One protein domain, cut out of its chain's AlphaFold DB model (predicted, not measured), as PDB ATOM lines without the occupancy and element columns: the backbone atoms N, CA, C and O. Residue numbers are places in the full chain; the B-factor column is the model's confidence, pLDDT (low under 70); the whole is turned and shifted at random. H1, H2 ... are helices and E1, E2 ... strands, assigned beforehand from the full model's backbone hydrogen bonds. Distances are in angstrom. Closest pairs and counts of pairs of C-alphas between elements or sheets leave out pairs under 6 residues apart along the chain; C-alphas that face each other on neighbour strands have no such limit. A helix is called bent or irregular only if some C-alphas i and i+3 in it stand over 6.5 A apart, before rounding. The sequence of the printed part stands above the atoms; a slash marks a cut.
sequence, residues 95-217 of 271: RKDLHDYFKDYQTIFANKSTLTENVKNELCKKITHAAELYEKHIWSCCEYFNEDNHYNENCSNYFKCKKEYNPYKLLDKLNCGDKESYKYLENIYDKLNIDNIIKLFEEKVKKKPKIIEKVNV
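AT A GLANCE: This is residues 95 to 217 of the 271 residues of an uncharacterized protein of Plasmodium vivax North Korean (UniProt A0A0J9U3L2). A body of crossed helices, with kinked H1 and short H3 packed on the long H2, has a long helical arm at one end: H4 begins beside this body, runs past the small hairpin of E1 and E2, and sticks out with residues 198 to 207, followed by H5 at the far tip. The long H2 and H4 run the same way, one further on than the other, and the hairpin follows H2 near where H4 passes. The printed part has 123 residues with five named helices and two named strands, in the order H1 H2 E1 E2 H3 H4 H5; the sheet E1 - E2 is antiparallel and the class is mostly helix. The whole is loose, with a radius of gyration of the C-alphas of 18.4 A and spans of 66 by 29 by 22 A, the arm making much of the length.

IN THESE COORDINATES: H1, residues 95 to 114, begins at C-alpha 95 (203.316, 197.019, 187.465), is 28.7 A long and has a kink of 60 degrees near residue 107; it is irregular, with C-alphas 110 and 113 7.8 A apart. H2, residues 117 to 141, is 33.7 A long, with a kink of 38 degrees near residue 135, and only just irregular, C-alphas 136 and 139 being 6.7 A apart. E1, residues 142 to 144, and E2, residues 151 to 153, are each 6.5 A long. H3, residues 167 to 173, is 10.2 A long. H4, residues 180 to 207, is 42.0 A long and ends at C-alpha 207 (198.008, 161.070, 187.432). H5, residues 209 to 214, is 11.3 A long and only just irregular, C-alphas 210 and 213 being 6.9 A apart.

HOW THE PARTS SIT: H1 and H2 form a helical hairpin and touch at a steep tilt of 41 degrees, opposite ways, closest at the C-alphas of Leu 98 and Ala 130, 5.9 A; H1 does so with residues 97 to 101 alone. H2 touches H3 with residues 124 to 134 alone, closest at the C-alphas of Ala 131 and Pro 167, 5.1 A. In the hairpin E1 and E2, N 143 and O 152 are 3.1 A apart, within hydrogen-bond range. The closest C-alphas of E1 and H4 are those of Tyr 144 and Asn 193, 4.9 A. H3 and H4, a helical hairpin, only just touch, with 3 pairs of C-alphas within 8 A, closest at Tyr 168 and Tyr 182, 6.4 A. H1 and H4 are apart. Every O i to N i+4 pair is within hydrogen-bond range in H3 and H4, against 12 of 16 in H1, 19 of 21 in H2 and 0 of 2 in H5, which has 1 of 3 O i to N i+3 pairs within range.

THE WHOLE: The C-alphas of Thr 116 and Glu 213, the two farthest apart, are 65.8 A apart. Residues 198 to 217 stand free; the body without them spans 45 by 28 by 22 A. The link E2 to H3 is long, 13 residues. The printed part has no cut. The mean pLDDT of the printed part is 84.2; residues 146 to 149, 178 to 179, 182 and 209 to 217 are under 70.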
ATOM      1  N   ARG A  95     204.693 197.409 187.144       95.44
ATOM      2  CA  ARG A  95     203.316 197.019 187.465       95.44
ATOM      3  C   ARG A  95     202.394 198.236 187.496       95.44
ATOM      4  O   ARG A  95     201.291 198.172 186.968       95.44
ATOM      5  N   LYS A  96     202.835 199.345 188.094       96.00
ATOM      6  CA  LYS A  96     202.067 200.595 188.114       96.00
ATOM      7  C   LYS A  96     201.890 201.181 186.708       96.00
ATOM      8  O   LYS A  96     200.773 201.529 186.347       96.00
ATOM      9  N   ASP A  97     202.960 201.250 185.918       97.31
ATOM     10  CA  ASP A  97     202.919 201.780 184.550       97.31
ATOM     11  C   ASP A  97     201.933 200.965 183.677       97.31
ATOM     12  O   ASP A  97     201.153 201.536 182.913       97.31
ATOM     13  N   LEU A  98     201.900 199.634 183.841       97.56
ATOM     14  CA  LEU A  98     200.915 198.754 183.198       97.56
ATOM     15  C   LEU A  98     199.487 198.995 183.703       97.56
ATOM     16  O   LEU A  98     198.569 199.122 182.891       97.56
ATOM     17  N   HIS A  99     199.295 199.086 185.020       95.69
ATOM     18  CA  HIS A  99     197.997 199.390 185.620       95.69
ATOM     19  C   HIS A  99     197.409 200.689 185.048       95.69
ATOM     20  O   HIS A  99     196.263 200.698 184.591       95.69
ATOM     21  N   ASP A 100     198.205 201.760 185.017       96.12
ATOM     22  CA  ASP A 100     197.783 203.073 184.527       96.12
ATOM     23  C   ASP A 100     197.408 203.003 183.037       96.12
ATOM     24  O   ASP A 100     196.336 203.469 182.643       96.12
ATOM     25  N   TYR A 101     198.201 202.300 182.220       96.81
ATOM     26  CA  TYR A 101     197.847 202.023 180.825       96.81
ATOM     27  C   TYR A 101     196.478 201.325 180.691       96.81
ATOM     28  O   TYR A 101     195.635 201.756 179.899       96.81
ATOM     29  N   PHE A 102     196.214 200.264 181.462       95.94
ATOM     30  CA  PHE A 102     194.949 199.525 181.365       95.94
ATOM     31  C   PHE A 102     193.739 200.307 181.881       95.94
ATOM     32  O   PHE A 102     192.610 200.014 181.457       95.94
ATOM     33  N   LYS A 103     193.945 201.256 182.800       94.00
ATOM     34  CA  LYS A 103     192.912 202.192 183.263       94.00
ATOM     35  C   LYS A 103     192.593 203.240 182.204       94.00
ATOM     36  O   LYS A 103     191.418 203.498 181.950       94.00
ATOM     37  N   ASP A 104     193.613 203.755 181.527       94.12
ATOM     38  CA  ASP A 104     193.452 204.802 180.520       94.12
ATOM     39  C   ASP A 104     193.040 204.269 179.141       94.12
ATOM     40  O   ASP A 104     192.528 205.030 178.316       94.12
ATOM     41  N   TYR A 105     193.213 202.967 178.882       94.44
ATOM     42  CA  TYR A 105     193.004 202.345 177.570       94.44
ATOM     43  C   TYR A 105     191.701 202.771 176.884       94.44
ATOM     44  O   TYR A 105     191.722 203.188 175.727       94.44
ATOM     45  N   GLN A 106     190.562 202.676 177.580       92.06
ATOM     46  CA  GLN A 106     189.256 202.980 176.984       92.06
ATOM     47  C   GLN A 106     189.147 204.454 176.584       92.06
ATOM     48  O   GLN A 106     188.698 204.765 175.481       92.06
ATOM     49  N   THR A 107     189.616 205.352 177.451       92.50
ATOM     50  CA  THR A 107     189.643 206.798 177.204       92.50
ATOM     51  C   THR A 107     190.533 207.130 176.012       92.50
ATOM     52  O   THR A 107     190.128 207.881 175.123       92.50
ATOM     53  N   ILE A 108     191.729 206.541 175.953       91.56
ATOM     54  CA  ILE A 108     192.654 206.752 174.839       91.56
ATOM     55  C   ILE A 108     192.035 206.235 173.536       91.56
ATOM     56  O   ILE A 108     192.029 206.922 172.513       91.56
ATOM     57  N   PHE A 109     191.469 205.031 173.575       89.56
ATOM     58  CA  PHE A 109     190.858 204.403 172.416       89.56
ATOM     59  C   PHE A 109     189.677 205.212 171.866       89.56
ATOM     60  O   PHE A 109     189.518 205.297 170.644       89.56
ATOM     61  N   ALA A 110     188.850 205.799 172.735       90.12
ATOM     62  CA  ALA A 110     187.711 206.625 172.341       90.12
ATOM     63  C   ALA A 110     188.149 207.951 171.698       90.12
ATOM     64  O   ALA A 110     187.589 208.353 170.682       90.12
ATOM     65  N   ASN A 111     189.193 208.587 172.236       88.94
ATOM     66  CA  ASN A 111     189.625 209.925 171.821       88.94
ATOM     67  C   ASN A 111     190.687 209.940 170.712       88.94
ATOM     68  O   ASN A 111     191.103 211.008 170.278       88.94
ATOM     69  N   LYS A 112     191.131 208.779 170.220       86.31
ATOM     70  CA  LYS A 112     192.229 208.676 169.239       86.31
ATOM     71  C   LYS A 112     192.086 209.561 167.991       86.31
ATOM     72  O   LYS A 112     193.093 209.998 167.449       86.31
ATOM     73  N   SER A 113     190.861 209.828 167.530       83.44
ATOM     74  CA  SER A 113     190.592 210.615 166.316       83.44
ATOM     75  C   SER A 113     190.658 212.129 166.523       83.44
ATOM     76  O   SER A 113     190.679 212.863 165.540       83.44
ATOM     77  N   THR A 114     190.677 212.608 167.768       87.94
ATOM     78  CA  THR A 114     190.667 214.042 168.107       87.94
ATOM     79  C   THR A 114     192.024 214.544 168.607       87.94
ATOM     80  O   THR A 114     192.150 215.696 169.022       87.94
ATOM     81  N   LEU A 115     193.054 213.692 168.571       87.38
ATOM     82  CA  LEU A 115     194.388 214.014 169.068       87.38
ATOM     83  C   LEU A 115     195.139 214.935 168.102       87.38
ATOM     84  O   LEU A 115     195.196 214.694 166.899       87.38
ATOM     85  N   THR A 116     195.782 215.962 168.655       90.31
ATOM     86  CA  THR A 116     196.780 216.750 167.921       90.31
ATOM     87  C   THR A 116     198.059 215.933 167.732       90.31
ATOM     88  O   THR A 116     198.355 215.052 168.542       90.31
ATOM     89  N   GLU A 117     198.857 216.248 166.710       88.50
ATOM     90  CA  GLU A 117     200.066 215.473 166.385       88.50
ATOM     91  C   GLU A 117     201.063 215.400 167.558       88.50
ATOM     92  O   GLU A 117     201.591 214.335 167.866       88.50
ATOM     93  N   ASN A 118     201.262 216.500 168.293       89.25
ATOM     94  CA  ASN A 118     202.150 216.507 169.463       89.25
ATOM     95  C   ASN A 118     201.642 215.590 170.584       89.25
ATOM     96  O   ASN A 118     202.419 214.833 171.165       89.25
ATOM     97  N   VAL A 119     200.340 215.636 170.883       90.75
ATOM     98  CA  VAL A 119     199.733 214.776 171.912       90.75
ATOM     99  C   VAL A 119     199.806 213.313 171.492       90.75
ATOM    100  O   VAL A 119     200.124 212.453 172.309       90.75
ATOM    101  N   LYS A 120     199.556 213.037 170.211       92.00
ATOM    102  CA  LYS A 120     199.673 211.708 169.622       92.00
ATOM    103  C   LYS A 120     201.095 211.162 169.761       92.00
ATOM    104  O   LYS A 120     201.246 210.039 170.221       92.00
ATOM    105  N   ASN A 121     202.128 211.950 169.464       91.25
ATOM    106  CA  ASN A 121     203.526 211.521 169.590       91.25
ATOM    107  C   ASN A 121     203.914 211.174 171.035       91.25
ATOM    108  O   ASN A 121     204.539 210.142 171.280       91.25
ATOM    109  N   GLU A 122     203.517 211.997 172.007       92.38
ATOM    110  CA  GLU A 122     203.757 211.700 173.427       92.38
ATOM    111  C   GLU A 122     202.985 210.465 173.898       92.38
ATOM    112  O   GLU A 122     203.494 209.651 174.669       92.38
ATOM    113  N   LEU A 123     201.765 210.289 173.399       93.25
ATOM    114  CA  LEU A 123     200.964 209.108 173.669       93.25
ATOM    115  C   LEU A 123     201.584 207.845 173.054       93.25
ATOM    116  O   LEU A 123     201.647 206.826 173.737       93.25
ATOM    117  N   CYS A 124     202.098 207.914 171.821       93.19
ATOM    118  CA  CYS A 124     202.821 206.815 171.184       93.19
ATOM    119  C   CYS A 124     203.983 206.353 172.066       93.19
ATOM    120  O   CYS A 124     204.042 205.178 172.401       93.19
ATOM    121  N   LYS A 125     204.836 207.274 172.542       93.81
ATOM    122  CA  LYS A 125     205.956 206.939 173.445       93.81
ATOM    123  C   LYS A 125     205.491 206.210 174.708       93.81
ATOM    124  O   LYS A 125     206.087 205.210 175.098       93.81
ATOM    125  N   LYS A 126     204.414 206.692 175.339       95.06
ATOM    126  CA  LYS A 126     203.845 206.063 176.544       95.06
ATOM    127  C   LYS A 126     203.311 204.660 176.270       95.06
ATOM    128  O   LYS A 126     203.549 203.757 177.065       95.06
ATOM    129  N   ILE A 127     202.591 204.473 175.164       95.00
ATOM    130  CA  ILE A 127     202.032 203.165 174.809       95.00
ATOM    131  C   ILE A 127     203.148 202.205 174.389       95.00
ATOM    132  O   ILE A 127     203.081 201.040 174.757       95.00
ATOM    133  N   THR A 128     204.190 202.671 173.694       94.44
ATOM    134  CA  THR A 128     205.367 201.854 173.360       94.44
ATOM    135  C   THR A 128     206.049 201.336 174.624       94.44
ATOM    136  O   THR A 128     206.270 200.136 174.738       94.44
ATOM    137  N   HIS A 129     206.267 202.196 175.625       95.75
ATOM    138  CA  HIS A 129     206.765 201.760 176.937       95.75
ATOM    139  C   HIS A 129     205.848 200.707 177.582       95.75
ATOM    140  O   HIS A 129     206.310 199.665 178.040       95.75
ATOM    141  N   ALA A 130     204.529 200.922 177.570       96.50
ATOM    142  CA  ALA A 130     203.580 199.929 178.076       96.50
ATOM    143  C   ALA A 130     203.615 198.607 177.281       96.50
ATOM    144  O   ALA A 130     203.389 197.546 177.857       96.50
ATOM    145  N   ALA A 131     203.908 198.656 175.981       94.19
ATOM    146  CA  ALA A 131     204.012 197.501 175.096       94.19
ATOM    147  C   ALA A 131     205.211 196.608 175.452       94.19
ATOM    148  O   ALA A 131     205.050 195.396 175.592       94.19
ATOM    149  N   GLU A 132     206.374 197.211 175.704       93.62
ATOM    150  CA  GLU A 132     207.574 196.511 176.179       93.62
ATOM    151  C   GLU A 132     207.321 195.819 177.528       93.62
ATOM    152  O   GLU A 132     207.645 194.645 177.729       93.62
ATOM    153  N   LEU A 133     206.662 196.522 178.457       96.81
ATOM    154  CA  LEU A 133     206.269 195.942 179.740       96.81
ATOM    155  C   LEU A 133     205.234 194.824 179.574       96.81
ATOM    156  O   LEU A 133     205.293 193.816 180.280       96.81
ATOM    157  N   TYR A 134     204.300 194.970 178.634       95.44
ATOM    158  CA  TYR A 134     203.277 193.964 178.368       95.44
ATOM    159  C   TYR A 134     203.907 192.642 177.923       95.44
ATOM    160  O   TYR A 134     203.572 191.593 178.472       95.44
ATOM    161  N   GLU A 135     204.870 192.691 177.001       92.19
ATOM    162  CA  GLU A 135     205.620 191.514 176.541       92.19
ATOM    163  C   GLU A 135     206.385 190.815 177.657       92.19
ATOM    164  O   GLU A 135     206.455 189.587 177.694       92.19
ATOM    165  N   LYS A 136     206.956 191.583 178.583       93.31
ATOM    166  CA  LYS A 136     207.685 191.027 179.721       93.31
ATOM    167  C   LYS A 136     206.756 190.296 180.692       93.31
ATOM    168  O   LYS A 136     207.087 189.212 181.164       93.31
ATOM    169  N   HIS A 137     205.609 190.894 181.013       94.69
ATOM    170  CA  HIS A 137     204.731 190.415 182.089       94.69
ATOM    171  C   HIS A 137     203.706 189.372 181.628       94.69
ATOM    172  O   HIS A 137     203.285 188.544 182.438       94.69
ATOM    173  N   ILE A 138     203.341 189.346 180.340       93.31
ATOM    174  CA  ILE A 138     202.335 188.413 179.807       93.31
ATOM    175  C   ILE A 138     202.663 186.944 180.119       93.31
ATOM    176  O   ILE A 138     201.761 186.185 180.465       93.31
ATOM    177  N   TRP A 139     203.946 186.567 180.091       89.81
ATOM    178  CA  TRP A 139     204.401 185.192 180.318       89.81
ATOM    179  C   TRP A 139     204.083 184.641 181.704       89.81
ATOM    180  O   TRP A 139     203.772 183.461 181.850       89.81
ATOM    181  N   SER A 140     204.153 185.487 182.727       90.50
ATOM    182  CA  SER A 140     203.804 185.108 184.099       90.50
ATOM    183  C   SER A 140     202.339 185.377 184.433       90.50
ATOM    184  O   SER A 140     201.793 184.781 185.363       90.50
ATOM    185  N   CYS A 141     201.708 186.302 183.708       93.19
ATOM    186  CA  CYS A 141     200.392 186.813 184.056       93.19
ATOM    187  C   CYS A 141     199.240 186.111 183.342       93.19
ATOM    188  O   CYS A 141     198.135 186.126 183.884       93.19
ATOM    189  N   CYS A 142     199.485 185.505 182.179       92.00
ATOM    190  CA  CYS A 142     198.442 184.945 181.329       92.00
ATOM    191  C   CYS A 142     198.703 183.484 180.975       92.00
ATOM    192  O   CYS A 142     199.774 183.131 180.492       92.00
ATOM    193  N   GLU A 143     197.676 182.656 181.126       88.44
ATOM    194  CA  GLU A 143     197.663 181.275 180.639       88.44
ATOM    195  C   GLU A 143     196.492 181.123 179.672       88.44
ATOM    196  O   GLU A 143     195.357 181.386 180.064       88.44
ATOM    197  N   TYR A 144     196.743 180.728 178.422       84.38
ATOM    198  CA  TYR A 144     195.701 180.592 177.395       84.38
ATOM    199  C   TYR A 144     195.340 179.129 177.152       84.38
ATOM    200  O   TYR A 144     196.210 178.259 177.146       84.38
ATOM    201  N   PHE A 145     194.051 178.871 176.932       79.19
ATOM    202  CA  PHE A 145     193.489 177.549 176.673       79.19
ATOM    203  C   PHE A 145     192.815 177.525 175.294       79.19
ATOM    204  O   PHE A 145     192.079 178.447 174.929       79.19
ATOM    205  N   ASN A 146     193.049 176.444 174.547       67.19
ATOM    206  CA  ASN A 146     192.614 176.283 173.157       67.19
ATOM    207  C   ASN A 146     191.101 176.266 172.940       67.19
ATOM    208  O   ASN A 146     190.652 176.648 171.864       67.19
ATOM    209  N   GLU A 147     190.322 175.791 173.910       56.69
ATOM    210  CA  GLU A 147     188.956 175.363 173.598       56.69
ATOM    211  C   GLU A 147     187.971 176.525 173.410       56.69
ATOM    212  O   GLU A 147     187.013 176.330 172.681       56.69
ATOM    213  N   ASP A 148     188.241 177.746 173.902       63.25
ATOM    214  CA  ASP A 148     187.300 178.884 173.758       63.25
ATOM    215  C   ASP A 148     187.942 180.287 173.907       63.25
ATOM    216  O   ASP A 148     187.291 181.251 174.316       63.25
ATOM    217  N   ASN A 149     189.249 180.446 173.649       64.75
ATOM    218  CA  ASN A 149     190.021 181.623 174.111       64.75
ATOM    219  C   ASN A 149     189.897 181.867 175.631       64.75
ATOM    220  O   ASN A 149     190.092 182.993 176.101       64.75
ATOM    221  N   HIS A 150     189.571 180.830 176.408       78.06
ATOM    222  CA  HIS A 150     189.591 180.915 177.859       78.06
ATOM    223  C   HIS A 150     191.023 181.213 178.310       78.06
ATOM    224  O   HIS A 150     191.987 180.698 177.739       78.06
ATOM    225  N   TYR A 151     191.173 182.065 179.319       82.44
ATOM    226  CA  TYR A 151     192.475 182.401 179.871       82.44
ATOM    227  C   TYR A 151     192.391 182.572 181.385       82.44
ATOM    228  O   TYR A 151     191.376 183.036 181.906       82.44
ATOM    229  N   ASN A 152     193.473 182.230 182.080       84.25
ATOM    230  CA  ASN A 152     193.653 182.577 183.485       84.25
ATOM    231  C   ASN A 152     194.485 183.853 183.594       84.25
ATOM    232  O   ASN A 152     195.444 184.044 182.844       84.25
ATOM    233  N   GLU A 153     194.118 184.717 184.539       88.69
ATOM    234  CA  GLU A 153     194.799 185.983 184.807       88.69
ATOM    235  C   GLU A 153     195.361 185.983 186.231       88.69
ATOM    236  O   GLU A 153     194.642 186.174 187.211       88.69
ATOM    237  N   ASN A 154     196.672 185.772 186.338       88.25
ATOM    238  CA  ASN A 154     197.377 185.649 187.617       88.25
ATOM    239  C   ASN A 154     197.728 187.013 188.242       88.25
ATOM    240  O   ASN A 154     198.072 187.097 189.419       88.25
ATOM    241  N   CYS A 155     197.651 188.084 187.450       91.25
ATOM    242  CA  CYS A 155     198.123 189.429 187.789       91.25
ATOM    243  C   CYS A 155     197.009 190.481 187.711       91.25
ATOM    244  O   CYS A 155     197.259 191.629 187.340       91.25
ATOM    245  N   SER A 156     195.775 190.098 188.032       86.81
ATOM    246  CA  SER A 156     194.569 190.907 187.792       86.81
ATOM    247  C   SER A 156     194.557 192.286 188.457       86.81
ATOM    248  O   SER A 156     193.773 193.150 188.082       86.81
ATOM    249  N   ASN A 157     195.450 192.536 189.417       86.19
ATOM    250  CA  ASN A 157     195.599 193.841 190.051       86.19
ATOM    251  C   ASN A 157     196.355 194.878 189.197       86.19
ATOM    252  O   ASN A 157     196.323 196.052 189.545       86.19
ATOM    253  N   TYR A 158     197.050 194.473 188.126       92.12
ATOM    254  CA  TYR A 158     197.774 195.404 187.245       92.12
ATOM    255  C   TYR A 158     197.869 194.980 185.774       92.12
ATOM    256  O   TYR A 158     198.326 195.768 184.950       92.12
ATOM    257  N   PHE A 159     197.478 193.752 185.425       94.44
ATOM    258  CA  PHE A 159     197.598 193.211 184.074       94.44
ATOM    259  C   PHE A 159     196.253 192.715 183.557       94.44
ATOM    260  O   PHE A 159     195.511 192.111 184.319       94.44
ATOM    261  N   LYS A 160     195.972 192.901 182.259       94.38
ATOM    262  CA  LYS A 160     194.799 192.311 181.590       94.38
ATOM    263  C   LYS A 160     195.206 191.382 180.451       94.38
ATOM    264  O   LYS A 160     195.846 191.807 179.488       94.38
ATOM    265  N   CYS A 161     194.757 190.133 180.517       92.44
ATOM    266  CA  CYS A 161     195.091 189.104 179.530       92.44
ATOM    267  C   CYS A 161     194.179 189.103 178.296       92.44
ATOM    268  O   CYS A 161     194.511 188.485 177.284       92.44
ATOM    269  N   LYS A 162     193.037 189.805 178.293       90.94
ATOM    270  CA  LYS A 162     192.233 189.884 177.060       90.94
ATOM    271  C   LYS A 162     193.055 190.522 175.947       90.94
ATOM    272  O   LYS A 162     193.507 191.659 176.077       90.94
ATOM    273  N   LYS A 163     193.148 189.824 174.810       88.44
ATOM    274  CA  LYS A 163     193.883 190.272 173.617       88.44
ATOM    275  C   LYS A 163     193.441 191.658 173.132       88.44
ATOM    276  O   LYS A 163     194.161 192.294 172.374       88.44
ATOM    277  N   GLU A 164     192.239 192.129 173.472       89.19
ATOM    278  CA  GLU A 164     191.751 193.477 173.132       89.19
ATOM    279  C   GLU A 164     192.565 194.603 173.783       89.19
ATOM    280  O   GLU A 164     192.824 195.602 173.118       89.19
ATOM    281  N   TYR A 165     193.048 194.412 175.014       92.44
ATOM    282  CA  TYR A 165     193.813 195.421 175.753       92.44
ATOM    283  C   TYR A 165     195.304 195.437 175.412       92.44
ATOM    284  O   TYR A 165     196.065 196.169 176.039       92.44
ATOM    285  N   ASN A 166     195.737 194.644 174.437       92.06
ATOM    286  CA  ASN A 166     197.120 194.624 173.984       92.06
ATOM    287  C   ASN A 166     197.559 196.038 173.511       92.06
ATOM    288  O   ASN A 166     196.916 196.572 172.598       92.06
ATOM    289  N   PRO A 167     198.635 196.628 174.081       93.75
ATOM    290  CA  PRO A 167     199.154 197.955 173.710       93.75
ATOM    291  C   PRO A 167     199.420 198.138 172.228       93.75
ATOM    292  O   PRO A 167     199.124 199.198 171.673       93.75
ATOM    293  N   TYR A 168     199.879 197.088 171.555       91.38
ATOM    294  CA  TYR A 168     200.124 197.151 170.127       91.38
ATOM    295  C   TYR A 168     198.834 197.458 169.371       91.38
ATOM    296  O   TYR A 168     198.827 198.348 168.537       91.38
ATOM    297  N   LYS A 169     197.672 196.895 169.730       89.56
ATOM    298  CA  LYS A 169     196.408 197.257 169.049       89.56
ATOM    299  C   LYS A 169     196.113 198.758 169.064       89.56
ATOM    300  O   LYS A 169     195.432 199.252 168.166       89.56
ATOM    301  N   LEU A 170     196.574 199.468 170.089       91.00
ATOM    302  CA  LEU A 170     196.416 200.910 170.190       91.00
ATOM    303  C   LEU A 170     197.486 201.658 169.385       91.00
ATOM    304  O   LEU A 170     197.141 202.632 168.719       91.00
ATOM    305  N   LEU A 171     198.732 201.174 169.378       91.88
ATOM    306  CA  LEU A 171     199.803 201.699 168.521       91.88
ATOM    307  C   LEU A 171     199.426 201.640 167.031       91.88
ATOM    308  O   LEU A 171     199.679 202.608 166.319       91.88
ATOM    309  N   ASP A 172     198.774 200.568 166.571       88.12
ATOM    310  CA  ASP A 172     198.372 200.388 165.161       88.12
ATOM    311  C   ASP A 172     197.320 201.422 164.805       88.12
ATOM    312  O   ASP A 172     197.446 202.183 163.853       88.12
ATOM    313  N   LYS A 173     196.304 201.523 165.666       88.38
ATOM    314  CA  LYS A 173     195.196 202.464 165.495       88.38
ATOM    315  C   LYS A 173     195.632 203.920 165.552       88.38
ATOM    316  O   LYS A 173     194.930 204.772 165.013       88.38
ATOM    317  N   LEU A 174     196.738 204.206 166.229       89.38
ATOM    318  CA  LEU A 174     197.340 205.529 166.300       89.38
ATOM    319  C   LEU A 174     198.439 205.730 165.247       89.38
ATOM    320  O   LEU A 174     198.979 206.827 165.171       89.38
ATOM    321  N   ASN A 175     198.759 204.732 164.416       88.19
ATOM    322  CA  ASN A 175     199.871 204.767 163.460       88.19
ATOM    323  C   ASN A 175     201.207 205.180 164.122       88.19
ATOM    324  O   ASN A 175     201.898 206.070 163.629       88.19
ATOM    325  N   CYS A 176     201.534 204.575 165.269       87.50
ATOM    326  CA  CYS A 176     202.686 204.929 166.108       87.50
ATOM    327  C   CYS A 176     204.011 204.213 165.760       87.50
ATOM    328  O   CYS A 176     204.997 204.430 166.461       87.50
ATOM    329  N   GLY A 177     204.070 203.350 164.741       71.44
ATOM    330  CA  GLY A 177     205.296 202.610 164.412       71.44
ATOM    331  C   GLY A 177     205.078 201.406 163.494       71.44
ATOM    332  O   GLY A 177     204.018 201.264 162.882       71.44
ATOM    333  N   ASP A 178     206.098 200.548 163.411       67.25
ATOM    334  CA  ASP A 178     206.187 199.457 162.438       67.25
ATOM    335  C   ASP A 178     205.304 198.246 162.776       67.25
ATOM    336  O   ASP A 178     205.168 197.812 163.921       67.25
ATOM    337  N   LYS A 179     204.716 197.651 161.733       67.56
ATOM    338  CA  LYS A 179     203.753 196.537 161.829       67.56
ATOM    339  C   LYS A 179     204.376 195.194 162.236       67.56
ATOM    340  O   LYS A 179     203.656 194.212 162.419       67.56
ATOM    341  N   GLU A 180     205.694 195.121 162.368       71.81
ATOM    342  CA  GLU A 180     206.411 193.878 162.657       71.81
ATOM    343  C   GLU A 180     206.171 193.380 164.093       71.81
ATOM    344  O   GLU A 180     206.005 192.178 164.317       71.81
ATOM    345  N   SER A 181     206.019 194.292 165.058       71.38
ATOM    346  CA  SER A 181     205.820 193.945 166.471       71.38
ATOM    347  C   SER A 181     204.497 193.213 166.756       71.38
ATOM    348  O   SER A 181     204.408 192.429 167.699       71.38
ATOM    349  N   TYR A 182     203.472 193.384 165.914       69.94
ATOM    350  CA  TYR A 182     202.191 192.668 166.048       69.94
ATOM    351  C   TYR A 182     202.349 191.176 165.816       69.94
ATOM    352  O   TYR A 182     201.850 190.365 166.594       69.94
ATOM    353  N   LYS A 183     203.088 190.825 164.760       74.50
ATOM    354  CA  LYS A 183     203.353 189.438 164.388       74.50
ATOM    355  C   LYS A 183     204.152 188.729 165.479       74.50
ATOM    356  O   LYS A 183     203.907 187.563 165.770       74.50
ATOM    357  N   TYR A 184     205.087 189.438 166.109       76.94
ATOM    358  CA  TYR A 184     205.829 188.913 167.251       76.94
ATOM    359  C   TYR A 184     204.907 188.548 168.428       76.94
ATOM    360  O   TYR A 184     205.057 187.470 169.001       76.94
ATOM    361  N   LEU A 185     203.913 189.383 168.747       75.12
ATOM    362  CA  LEU A 185     202.985 189.102 169.846       75.12
ATOM    363  C   LEU A 185     201.950 188.015 169.555       75.12
ATOM    364  O   LEU A 185     201.580 187.290 170.475       75.12
ATOM    365  N   GLU A 186     201.495 187.864 168.312       79.56
ATOM    366  CA  GLU A 186     200.682 186.700 167.929       79.56
ATOM    367  C   GLU A 186     201.428 185.398 168.243       79.56
ATOM    368  O   GLU A 186     200.890 184.535 168.940       79.56
ATOM    369  N   ASN A 187     202.719 185.336 167.900       82.50
ATOM    370  CA  ASN A 187     203.570 184.198 168.248       82.50
ATOM    371  C   ASN A 187     203.704 183.993 169.769       82.50
ATOM    372  O   ASN A 187     203.935 182.867 170.209       82.50
ATOM    373  N   ILE A 188     203.606 185.049 170.589       85.06
ATOM    374  CA  ILE A 188     203.628 184.921 172.056       85.06
ATOM    375  C   ILE A 188     202.357 184.222 172.548       85.06
ATOM    376  O   ILE A 188     202.457 183.294 173.348       85.06
ATOM    377  N   TYR A 189     201.176 184.609 172.058       86.25
ATOM    378  CA  TYR A 189     199.924 183.948 172.446       86.25
ATOM    379  C   TYR A 189     199.916 182.462 172.062       86.25
ATOM    380  O   TYR A 189     199.479 181.633 172.861       86.25
ATOM    381  N   ASP A 190     200.443 182.123 170.884       84.94
ATOM    382  CA  ASP A 190     200.542 180.733 170.428       84.94
ATOM    383  C   ASP A 190     201.489 179.913 171.311       84.94
ATOM    384  O   ASP A 190     201.150 178.803 171.727       84.94
ATOM    385  N   LYS A 191     202.649 180.478 171.672       86.00
ATOM    386  CA  LYS A 191     203.599 179.840 172.596       86.00
ATOM    387  C   LYS A 191     202.990 179.611 173.980       86.00
ATOM    388  O   LYS A 191     203.089 178.504 174.496       86.00
ATOM    389  N   LEU A 192     202.308 180.609 174.547       85.31
ATOM    390  CA  LEU A 192     201.644 180.480 175.853       85.31
ATOM    391  C   LEU A 192     200.590 179.376 175.867       85.31
ATOM    392  O   LEU A 192     200.423 178.668 176.860       85.31
ATOM    393  N   ASN A 193     199.878 179.224 174.758       83.50
ATOM    394  CA  ASN A 193     198.904 178.165 174.591       83.50
ATOM    395  C   ASN A 193     199.572 176.778 174.479       83.50
ATOM    396  O   ASN A 193     199.131 175.837 175.135       83.50
ATOM    397  N   ILE A 194     200.676 176.651 173.731       83.06
ATOM    398  CA  ILE A 194     201.466 175.408 173.658       83.06
ATOM    399  C   ILE A 194     202.012 175.016 175.039       83.06
ATOM    400  O   ILE A 194     201.857 173.863 175.446       83.06
ATOM    401  N   ASP A 195     202.590 175.961 175.781       81.69
ATOM    402  CA  ASP A 195     203.126 175.720 177.128       81.69
ATOM    403  C   ASP A 195     202.054 175.158 178.070       81.69
ATOM    404  O   ASP A 195     202.310 174.263 178.878       81.69
ATOM    405  N   ASN A 196     200.823 175.648 177.943       78.94
ATOM    406  CA  ASN A 196     199.703 175.168 178.734       78.94
ATOM    407  C   ASN A 196     199.258 173.746 178.339       78.94
ATOM    408  O   ASN A 196     199.005 172.918 179.213       78.94
ATOM    409  N   ILE A 197     199.232 173.416 177.041       80.75
ATOM    410  CA  ILE A 197     198.977 172.040 176.574       80.75
ATOM    411  C   ILE A 197     200.011 171.074 177.165       80.75
ATOM    412  O   ILE A 197     199.641 169.996 177.637       80.75
ATOM    413  N   ILE A 198     201.288 171.468 177.181       83.19
ATOM    414  CA  ILE A 198     202.376 170.669 177.761       83.19
ATOM    415  C   ILE A 198     202.137 170.455 179.259       83.19
ATOM    416  O   ILE A 198     202.135 169.310 179.708       83.19
ATOM    417  N   LYS A 199     201.841 171.516 180.025       83.19
ATOM    418  CA  LYS A 199     201.517 171.406 181.461       83.19
ATOM    419  C   LYS A 199     200.345 170.453 181.716       83.19
ATOM    420  O   LYS A 199     200.439 169.571 182.570       83.19
ATOM    421  N   LEU A 200     199.258 170.578 180.952       79.94
ATOM    422  CA  LEU A 200     198.088 169.700 181.069       79.94
ATOM    423  C   LEU A 200     198.425 168.239 180.740       79.94
ATOM    424  O   LEU A 200     197.934 167.322 181.405       79.94
ATOM    425  N   PHE A 201     199.263 168.004 179.726       80.94
ATOM    426  CA  PHE A 201     199.751 166.669 179.392       80.94
ATOM    427  C   PHE A 201     200.604 166.087 180.527       80.94
ATOM    428  O   PHE A 201     200.334 164.975 180.981       80.94
ATOM    429  N   GLU A 202     201.566 166.848 181.052       84.31
ATOM    430  CA  GLU A 202     202.409 166.438 182.181       84.31
ATOM    431  C   GLU A 202     201.587 166.088 183.429       84.31
ATOM    432  O   GLU A 202     201.856 165.085 184.096       84.31
ATOM    433  N   GLU A 203     200.551 166.870 183.746       83.50
ATOM    434  CA  GLU A 203     199.639 166.566 184.851       83.50
ATOM    435  C   GLU A 203     198.858 165.266 184.632       83.50
ATOM    436  O   GLU A 203     198.707 164.464 185.562       83.50
ATOM    437  N   LYS A 204     198.368 165.030 183.409       80.56
ATOM    438  CA  LYS A 204     197.673 163.783 183.051       80.56
ATOM    439  C   LYS A 204     198.610 162.578 183.159       80.56
ATOM    440  O   LYS A 204     198.196 161.548 183.695       80.56
ATOM    441  N   VAL A 205     199.867 162.716 182.729       80.06
ATOM    442  CA  VAL A 205     200.902 161.677 182.852       80.06
ATOM    443  C   VAL A 205     201.196 161.368 184.321       80.06
ATOM    444  O   VAL A 205     201.153 160.201 184.713       80.06
ATOM    445  N   LYS A 206     201.393 162.392 185.166       83.62
ATOM    446  CA  LYS A 206     201.606 162.221 186.617       83.62
ATOM    447  C   LYS A 206     200.453 161.472 187.293       83.62
ATOM    448  O   LYS A 206     200.690 160.652 188.176       83.62
ATOM    449  N   LYS A 207     199.207 161.724 186.875       83.00
ATOM    450  CA  LYS A 207     198.008 161.070 187.432       83.00
ATOM    451  C   LYS A 207     197.789 159.640 186.917       83.00
ATOM    452  O   LYS A 207     197.121 158.861 187.595       83.00
ATOM    453  N   LYS A 208     198.312 159.275 185.739       75.62
ATOM    454  CA  LYS A 208     198.125 157.947 185.118       75.62
ATOM    455  C   LYS A 208     199.438 157.393 184.530       75.62
ATOM    456  O   LYS A 208     199.563 157.269 183.310       75.62
ATOM    457  N   PRO A 209     200.390 156.956 185.375       60.34
ATOM    458  CA  PRO A 209     201.710 156.499 184.924       60.34
ATOM    459  C   PRO A 209     201.677 155.259 184.006       60.34
ATOM    460  O   PRO A 209     202.599 155.052 183.227       60.34
ATOM    461  N   LYS A 210     200.599 154.456 184.024       58.94
ATOM    462  CA  LYS A 210     200.434 153.256 183.171       58.94
ATOM    463  C   LYS A 210     200.144 153.544 181.682       58.94
ATOM    464  O   LYS A 210     200.045 152.603 180.907       58.94
ATOM    465  N   ILE A 211     199.981 154.805 181.266       55.22
ATOM    466  CA  ILE A 211     199.691 155.183 179.862       55.22
ATOM    467  C   ILE A 211     200.963 155.184 178.982       55.22
ATOM    468  O   ILE A 211     200.873 155.139 177.757       55.22
ATOM    469  N   ILE A 212     202.150 155.179 179.598       50.47
ATOM    470  CA  ILE A 212     203.440 155.408 178.925       50.47
ATOM    471  C   ILE A 212     203.806 154.298 177.916       50.47
ATOM    472  O   ILE A 212     204.471 154.585 176.928       50.47
ATOM    473  N   GLU A 213     203.309 153.067 178.065       46.59
ATOM    474  CA  GLU A 213     203.660 151.954 177.157       46.59
ATOM    475  C   GLU A 213     203.086 152.058 175.728       46.59
ATOM    476  O   GLU A 213     203.462 151.261 174.872       46.59
ATOM    477  N   LYS A 214     202.197 153.018 175.426       47.28
ATOM    478  CA  LYS A 214     201.580 153.145 174.086       47.28
ATOM    479  C   LYS A 214     201.842 154.462 173.355       47.28
ATOM    480  O   LYS A 214     201.398 154.605 172.218       47.28
ATOM    481  N   VAL A 215     202.552 155.416 173.957       45.38
ATOM    482  CA  VAL A 215     202.821 156.715 173.318       45.38
ATOM    483  C   VAL A 215     204.223 156.704 172.709       45.38
ATOM    484  O   VAL A 215     205.179 157.195 173.302       45.38
ATOM    485  N   ASN A 216     204.348 156.145 171.505       38.56
ATOM    486  CA  ASN A 216     205.515 156.401 170.661       38.56
ATOM    487  C   ASN A 216     205.362 157.805 170.068       38.56
ATOM    488  O   ASN A 216     204.524 158.031 169.198       38.56
ATOM    489  N   VAL A 217     206.144 158.759 170.572       40.72
ATOM    490  CA  VAL A 217     206.160 160.136 170.067       40.72
ATOM    491  C   VAL A 217     206.834 160.154 168.693       40.72
ATOM    492  O   VAL A 217     208.057 160.093 168.596       40.72
TER     493      VAL A 217